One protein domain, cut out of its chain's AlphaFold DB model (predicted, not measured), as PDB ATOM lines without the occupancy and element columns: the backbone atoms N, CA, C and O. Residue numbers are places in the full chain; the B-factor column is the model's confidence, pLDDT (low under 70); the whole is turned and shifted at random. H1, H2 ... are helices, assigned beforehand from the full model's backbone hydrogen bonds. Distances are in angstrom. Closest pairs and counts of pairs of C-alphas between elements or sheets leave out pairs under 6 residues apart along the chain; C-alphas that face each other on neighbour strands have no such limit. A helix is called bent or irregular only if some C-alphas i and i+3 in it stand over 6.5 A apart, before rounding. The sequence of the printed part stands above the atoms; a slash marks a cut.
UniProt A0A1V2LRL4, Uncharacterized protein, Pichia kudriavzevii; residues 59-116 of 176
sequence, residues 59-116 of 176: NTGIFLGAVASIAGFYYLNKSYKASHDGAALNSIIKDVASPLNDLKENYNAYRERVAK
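Overview. This is residues 59 to 116 of the 176 residues of an uncharacterized protein of Pichia kudriavzevii (UniProt A0A1V2LRL4). Two long helices, H1 and H3, are strung one after the other along a thin rod, with no packing of one on the other. Between them the chain folds back from the far end of H1 through residues 84 to 90, makes the single small turn H2, and then passes into H3, which runs on to the opposite end of the rod. The printed part has 58 residues, with three named helices in the order H1, H2, H3 and no named strand, and its class is all helix. The whole is extended, with a radius of gyration of the C-alphas of 20.1 A and spans of 69 by 22 by 9 A.

Along the chain. H1 is residues 59 to 83, Asn 59 to Ser 83, the longest helix with 25 residues. Its C-alpha 59 is at (201.842, 471.863, 505.937) and its C-alpha 83 at (220.625, 455.732, 479.356), 36.3 A from first to last C-alpha. H2 is residues 91 to 94, Ser 91 to Lys 94, 4.9 A from first to last C-alpha, with C-alpha 91 at (217.738, 448.750, 490.120). H3 is residues 98 to 116, Ser 98 to Lys 116, 27.1 A from first to last C-alpha, and its C-alpha 116 is at (229.937, 415.150, 479.387). No helix is bent or irregular.

Arrangement. H1 touches no helix. H1 and H2 are apart, though they follow each other in the chain, and the 7 residues between them make a short link. H2 and H3 are apart as well, with a tight link of 3 residues between them. H1 and H3 are apart too. Residues 59 to 72, which belong to H1, stand free, and so do residues 91 to 116, of which 91 to 94 belong to H2 and 98 to 116 to H3. In H1 and H3 every pair of O of residue i and N of residue i+4 is within hydrogen-bond range. H2 is too short for such a pair, but its one pair of O of residue i and N of residue i+3 is within range.

Size, cuts and confidence. The two C-alphas farthest apart in the domain are those of Thr 60 and Lys 116, at 68.8 A, and the first and last printed C-alphas, of Asn 59 and Lys 116, are 68.6 A apart. The printed part has no cut, and no link is long. The mean pLDDT of the printed part is 82.1. Residues 92 to 99 are under 70, and the mean pLDDT is 88 in H1, 68 in H2 and 83 in H3.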
ATOM      1  N   ASN A  59     202.611 472.876 506.657       82.56
ATOM      2  CA  ASN A  59     201.842 471.863 505.937       82.56
ATOM      3  C   ASN A  59     201.910 472.061 504.417       82.56
ATOM      4  O   ASN A  59     202.124 471.091 503.688       82.56
ATOM      5  N   THR A  60     201.790 473.301 503.932       83.50
ATOM      6  CA  THR A  60     201.919 473.592 502.496       83.50
ATOM      7  C   THR A  60     203.361 473.410 502.023       83.50
ATOM      8  O   THR A  60     203.578 472.869 500.944       83.50
ATOM      9  N   GLY A  61     204.354 473.727 502.857       85.31
ATOM     10  CA  GLY A  61     205.768 473.459 502.592       85.31
ATOM     11  C   GLY A  61     206.088 471.967 502.472       85.31
ATOM     12  O   GLY A  61     206.758 471.561 501.524       85.31
ATOM     13  N   ILE A  62     205.568 471.129 503.378       86.69
ATOM     14  CA  ILE A  62     205.733 469.666 503.303       86.69
ATOM     15  C   ILE A  62     205.077 469.115 502.036       86.69
ATOM     16  O   ILE A  62     205.683 468.307 501.333       86.69
ATOM     17  N   PHE A  63     203.863 469.567 501.722       89.06
ATOM     18  CA  PHE A  63     203.148 469.123 500.530       89.06
ATOM     19  C   PHE A  63     203.894 469.498 499.243       89.06
ATOM     20  O   PHE A  63     204.150 468.635 498.403       89.06
ATOM     21  N   LEU A  64     204.318 470.759 499.112       89.38
ATOM     22  CA  LEU A  64     205.100 471.227 497.968       89.38
ATOM     23  C   LEU A  64     206.430 470.476 497.851       89.38
ATOM     24  O   LEU A  64     206.801 470.056 496.756       89.38
ATOM     25  N   GLY A  65     207.114 470.242 498.973       89.25
ATOM     26  CA  GLY A  65     208.347 469.460 499.012       89.25
ATOM     27  C   GLY A  65     208.146 468.014 498.556       89.25
ATOM     28  O   GLY A  65     208.945 467.499 497.772       89.25
ATOM     29  N   ALA A  66     207.060 467.366 498.983       88.25
ATOM     30  CA  ALA A  66     206.727 466.005 498.572       88.25
ATOM     31  C   ALA A  66     206.430 465.927 497.068       88.25
ATOM     32  O   ALA A  66     207.004 465.091 496.369       88.25
ATOM     33  N   VAL A  67     205.598 466.833 496.548       90.25
ATOM     34  CA  VAL A  67     205.262 466.892 495.116       90.25
ATOM     35  C   VAL A  67     206.508 467.162 494.271       90.25
ATOM     36  O   VAL A  67     206.748 466.453 493.293       90.25
ATOM     37  N   ALA A  68     207.341 468.125 494.674       91.69
ATOM     38  CA  ALA A  68     208.590 468.435 493.984       91.69
ATOM     39  C   ALA A  68     209.554 467.237 493.978       91.69
ATOM     40  O   ALA A  68     210.156 466.933 492.949       91.69
ATOM     41  N   SER A  69     209.651 466.512 495.094       89.75
ATOM     42  CA  SER A  69     210.503 465.325 495.211       89.75
ATOM     43  C   SER A  69     210.023 464.181 494.316       89.75
ATOM     44  O   SER A  69     210.832 463.550 493.637       89.75
ATOM     45  N   ILE A  70     208.709 463.932 494.257       90.62
ATOM     46  CA  ILE A  70     208.116 462.899 493.392       90.62
ATOM     47  C   ILE A  70     208.324 463.247 491.916       90.62
ATOM     48  O   ILE A  70     208.762 462.398 491.137       90.62
ATOM     49  N   ALA A  71     208.056 464.497 491.528       91.62
ATOM     50  CA  ALA A  71     208.267 464.960 490.161       91.62
ATOM     51  C   ALA A  71     209.749 464.863 489.767       91.62
ATOM     52  O   ALA A  71     210.074 464.318 488.711       91.62
ATOM     53  N   GLY A  72     210.653 465.315 490.639       88.56
ATOM     54  CA  GLY A  72     212.095 465.207 490.435       88.56
ATOM     55  C   GLY A  72     212.545 463.758 490.257       88.56
ATOM     56  O   GLY A  72     213.229 463.437 489.285       88.56
ATOM     57  N   PHE A  73     212.095 462.857 491.132       88.19
ATOM     58  CA  PHE A  73     212.390 461.431 491.017       88.19
ATOM     59  C   PHE A  73     211.854 460.833 489.710       88.19
ATOM     60  O   PHE A  73     212.552 460.059 489.060       88.19
ATOM     61  N   TYR A  74     210.648 461.214 489.281       90.50
ATOM     62  CA  TYR A  74     210.073 460.758 488.016       90.50
ATOM     63  C   TYR A  74     210.927 461.173 486.809       90.50
ATOM     64  O   TYR A  74     211.254 460.331 485.968       90.50
ATOM     65  N   TYR A  75     211.338 462.443 486.738       90.44
ATOM     66  CA  TYR A  75     212.183 462.943 485.650       90.44
ATOM     67  C   TYR A  75     213.569 462.296 485.644       90.44
ATOM     68  O   TYR A  75     214.034 461.856 484.590       90.44
ATOM     69  N   LEU A  76     214.200 462.168 486.813       87.50
ATOM     70  CA  LEU A  76     215.495 461.499 486.951       87.50
ATOM     71  C   LEU A  76     215.411 460.025 486.548       87.50
ATOM     72  O   LEU A  76     216.242 459.548 485.780       87.50
ATOM     73  N   ASN A  77     214.373 459.312 486.985       88.81
ATOM     74  CA  ASN A  77     214.162 457.916 486.618       88.81
ATOM     75  C   ASN A  77     213.912 457.757 485.110       88.81
ATOM     76  O   ASN A  77     214.421 456.821 484.502       88.81
ATOM     77  N   LYS A  78     213.178 458.681 484.475       87.44
ATOM     78  CA  LYS A  78     212.972 458.676 483.017       87.44
ATOM     79  C   LYS A  78     214.288 458.874 482.254       87.44
ATOM     80  O   LYS A  78     214.538 458.157 481.290       87.44
ATOM     81  N   SER A  79     215.131 459.809 482.697       85.25
ATOM     82  CA  SER A  79     216.457 460.045 482.110       85.25
ATOM     83  C   SER A  79     217.399 458.850 482.304       85.25
ATOM     84  O   SER A  79     218.085 458.431 481.371       85.25
ATOM     85  N   TYR A  80     217.377 458.242 483.488       84.38
ATOM     86  CA  TYR A  80     218.175 457.058 483.790       84.38
ATOM     87  C   TYR A  80     217.752 455.851 482.944       84.38
ATOM     88  O   TYR A  80     218.593 455.220 482.311       84.38
ATOM     89  N   LYS A  81     216.444 455.601 482.807       86.12
ATOM     90  CA  LYS A  81     215.911 454.552 481.924       86.12
ATOM     91  C   LYS A  81     216.355 454.708 480.472       86.12
ATOM     92  O   LYS A  81     216.643 453.710 479.825       86.12
ATOM     93  N   ALA A  82     216.417 455.937 479.962       82.38
ATOM     94  CA  ALA A  82     216.864 456.192 478.593       82.38
ATOM     95  C   ALA A  82     218.358 455.889 478.377       82.38
ATOM     96  O   ALA A  82     218.754 455.582 477.259       82.38
ATOM     97  N   SER A  83     219.178 455.978 479.426       81.38
ATOM     98  CA  SER A  83     220.625 455.732 479.356       81.38
ATOM     99  C   SER A  83     221.039 454.314 479.762       81.38
ATOM    100  O   SER A  83     222.156 453.913 479.458       81.38
ATOM    101  N   HIS A  84     220.163 453.563 480.435       77.88
ATOM    102  CA  HIS A  84     220.466 452.251 481.013       77.88
ATOM    103  C   HIS A  84     219.441 451.194 480.578       77.88
ATOM    104  O   HIS A  84     218.823 450.556 481.425       77.88
ATOM    105  N   ASP A  85     219.209 451.046 479.268       79.31
ATOM    106  CA  ASP A  85     218.369 449.988 478.669       79.31
ATOM    107  C   ASP A  85     217.001 449.776 479.354       79.31
ATOM    108  O   ASP A  85     216.503 448.662 479.514       79.31
ATOM    109  N   GLY A  86     216.362 450.862 479.795       77.75
ATOM    110  CA  GLY A  86     215.060 450.818 480.462       77.75
ATOM    111  C   GLY A  86     215.094 450.423 481.945       77.75
ATOM    112  O   GLY A  86     214.030 450.388 482.579       77.75
ATOM    113  N   ALA A  87     216.271 450.188 482.529       78.69
ATOM    114  CA  ALA A  87     216.438 449.911 483.949       78.69
ATOM    115  C   ALA A  87     215.996 451.115 484.792       78.69
ATOM    116  O   ALA A  87     216.362 452.263 484.537       78.69
ATOM    117  N   ALA A  88     215.158 450.863 485.800       79.38
ATOM    118  CA  ALA A  88     214.733 451.906 486.724       79.38
ATOM    119  C   ALA A  88     215.878 452.275 487.672       79.38
ATOM    120  O   ALA A  88     216.648 451.415 488.069       79.38
ATOM    121  N   LEU A  89     215.920 453.518 488.141       75.06
ATOM    122  CA  LEU A  89     216.967 454.025 489.039       75.06
ATOM    123  C   LEU A  89     217.093 453.200 490.341       75.06
ATOM    124  O   LEU A  89     218.176 453.032 490.890       75.06
ATOM    125  N   ASN A  90     215.991 452.588 490.786       75.06
ATOM    126  CA  ASN A  90     215.968 451.677 491.936       75.06
ATOM    127  C   ASN A  90     216.680 450.332 491.692       75.06
ATOM    128  O   ASN A  90     216.909 449.595 492.652       75.06
ATOM    129  N   SER A  91     217.009 449.981 490.444       70.06
ATOM    130  CA  SER A  91     217.738 448.750 490.120       70.06
ATOM    131  C   SER A  91     219.185 448.802 490.606       70.06
ATOM    132  O   SER A  91     219.714 447.771 491.003       70.06
ATOM    133  N   ILE A  92     219.777 449.998 490.736       67.81
ATOM    134  CA  ILE A  92     221.138 450.193 491.269       67.81
ATOM    135  C   ILE A  92     221.301 449.547 492.654       67.81
ATOM    136  O   ILE A  92     222.351 448.999 492.976       67.81
ATOM    137  N   ILE A  93     220.252 449.590 493.478       67.31
ATOM    138  CA  ILE A  93     220.278 449.048 494.843       67.31
ATOM    139  C   ILE A  93     220.033 447.528 494.839       67.31
ATOM    140  O   ILE A  93     220.465 446.829 495.753       67.31
ATOM    141  N   LYS A  94     219.349 446.999 493.816       65.69
ATOM    142  CA  LYS A  94     218.955 445.585 493.725       65.69
ATOM    143  C   LYS A  94     219.959 444.712 492.962       65.69
ATOM    144  O   LYS A  94     220.083 443.536 493.288       65.69
ATOM    145  N   ASP A  95     220.710 445.270 492.014       59.12
ATOM    146  CA  ASP A  95     221.537 444.498 491.069       59.12
ATOM    147  C   ASP A  95     222.933 444.107 491.579       59.12
ATOM    148  O   ASP A  95     223.728 443.524 490.843       59.12
ATOM    149  N   VAL A  96     223.257 444.355 492.849       58.81
ATOM    150  CA  VAL A  96     224.623 444.137 493.362       58.81
ATOM    151  C   VAL A  96     225.004 442.644 493.447       58.81
ATOM    152  O   VAL A  96     226.189 442.320 493.487       58.81
ATOM    153  N   ALA A  97     224.037 441.714 493.432       57.75
ATOM    154  CA  ALA A  97     224.293 440.288 493.691       57.75
ATOM    155  C   ALA A  97     223.896 439.295 492.574       57.75
ATOM    156  O   ALA A  97     224.297 438.134 492.654       57.75
ATOM    157  N   SER A  98     223.138 439.700 491.546       64.38
ATOM    158  CA  SER A  98     222.617 438.755 490.531       64.38
ATOM    159  C   SER A  98     223.628 438.402 489.432       64.38
ATOM    160  O   SER A  98     223.922 437.221 489.251       64.38
ATOM    161  N   PRO A  99     224.269 439.374 488.750       67.38
ATOM    162  CA  PRO A  99     224.953 439.079 487.488       67.38
ATOM    163  C   PRO A  99     226.161 438.150 487.641       67.38
ATOM    164  O   PRO A  99     226.461 437.348 486.760       67.38
ATOM    165  N   LEU A 100     226.872 438.247 488.769       72.00
ATOM    166  CA  LEU A 100     228.070 437.444 489.020       72.00
ATOM    167  C   LEU A 100     227.728 435.982 489.333       72.00
ATOM    168  O   LEU A 100     228.448 435.077 488.907       72.00
ATOM    169  N   ASN A 101     226.637 435.752 490.065       78.38
ATOM    170  CA  ASN A 101     226.169 434.406 490.379       78.38
ATOM    171  C   ASN A 101     225.604 433.735 489.126       78.38
ATOM    172  O   ASN A 101     226.007 432.613 488.820       78.38
ATOM    173  N   ASP A 102     224.809 434.468 488.343       77.19
ATOM    174  CA  ASP A 102     224.265 433.994 487.069       77.19
ATOM    175  C   ASP A 102     225.389 433.651 486.077       77.19
ATOM    176  O   ASP A 102     225.356 432.623 485.396       77.19
ATOM    177  N   LEU A 103     226.450 434.465 486.017       79.81
ATOM    178  CA  LEU A 103     227.607 434.193 485.162       79.81
ATOM    179  C   LEU A 103     228.390 432.957 485.625       79.81
ATOM    180  O   LEU A 103     228.815 432.143 484.802       79.81
ATOM    181  N   LYS A 104     228.572 432.794 486.939       86.12
ATOM    182  CA  LYS A 104     229.264 431.638 487.521       86.12
ATOM    183  C   LYS A 104     228.488 430.344 487.286       86.12
ATOM    184  O   LYS A 104     229.096 429.331 486.940       86.12
ATOM    185  N   GLU A 105     227.171 430.370 487.449       89.44
ATOM    186  CA  GLU A 105     226.307 429.215 487.209       89.44
ATOM    187  C   GLU A 105     226.331 428.804 485.734       89.44
ATOM    188  O   GLU A 105     226.606 427.644 485.423       89.44
ATOM    189  N   ASN A 106     226.180 429.766 484.820       85.56
ATOM    190  CA  ASN A 106     226.265 429.512 483.383       85.56
ATOM    191  C   ASN A 106     227.632 428.956 482.963       85.56
ATOM    192  O   ASN A 106     227.708 428.015 482.168       85.56
ATOM    193  N   TYR A 107     228.721 429.491 483.520       89.06
ATOM    194  CA  TYR A 107     230.068 428.991 483.253       89.06
ATOM    195  C   TYR A 107     230.259 427.548 483.741       89.06
ATOM    196  O   TYR A 107     230.797 426.707 483.014       89.06
ATOM    197  N   ASN A 108     229.784 427.232 484.949       92.75
ATOM    198  CA  ASN A 108     229.859 425.879 485.498       92.75
ATOM    199  C   ASN A 108     229.024 424.890 484.674       92.75
ATOM    200  O   ASN A 108     229.525 423.822 484.318       92.75
ATOM    201  N   ALA A 109     227.801 425.270 484.295       90.88
ATOM    202  CA  ALA A 109     226.934 424.460 483.446       90.88
ATOM    203  C   ALA A 109     227.562 424.196 482.067       90.88
ATOM    204  O   ALA A 109     227.497 423.078 481.553       90.88
ATOM    205  N   TYR A 110     228.218 425.196 481.469       88.12
ATOM    206  CA  TYR A 110     228.958 425.021 480.219       88.12
ATOM    207  C   TYR A 110     230.109 424.018 480.372       88.12
ATOM    208  O   TYR A 110     230.212 423.080 479.579       88.12
ATOM    209  N   ARG A 111     230.942 424.163 481.412       90.75
ATOM    210  CA  ARG A 111     232.048 423.226 481.670       90.75
ATOM    211  C   ARG A 111     231.563 421.793 481.845       90.75
ATOM    212  O   ARG A 111     232.190 420.876 481.320       90.75
ATOM    213  N   GLU A 112     230.457 421.601 482.552       91.25
ATOM    214  CA  GLU A 112     229.876 420.277 482.760       91.25
ATOM    215  C   GLU A 112     229.376 419.662 481.443       91.25
ATOM    216  O   GLU A 112     229.630 418.488 481.177       91.25
ATOM    217  N   ARG A 113     228.727 420.451 480.574       86.19
ATOM    218  CA  ARG A 113     228.291 419.990 479.243       86.19
ATOM    219  C   ARG A 113     229.470 419.568 478.372       86.19
ATOM    220  O   ARG A 113     229.415 418.502 477.768       86.19
ATOM    221  N   VAL A 114     230.543 420.362 478.350       85.56
ATOM    222  CA  VAL A 114     231.766 420.029 477.602       85.56
ATOM    223  C   VAL A 114     232.403 418.749 478.143       85.56
ATOM    224  O   VAL A 114     232.770 417.876 477.360       85.56
ATOM    225  N   ALA A 115     232.482 418.591 479.468       85.62
ATOM    226  CA  ALA A 115     233.017 417.379 480.087       85.62
ATOM    227  C   ALA A 115     232.180 416.135 479.743       85.62
ATOM    228  O   ALA A 115     232.737 415.100 479.378       85.62
ATOM    229  N   LYS A 116     230.845 416.238 479.785       82.50
ATOM    230  CA  LYS A 116     229.937 415.150 479.387       82.50
ATOM    231  C   LYS A 116     230.067 414.805 477.907       82.50
ATOM    232  O   LYS A 116     230.066 413.631 477.555       82.50
TER     233      LYS A 116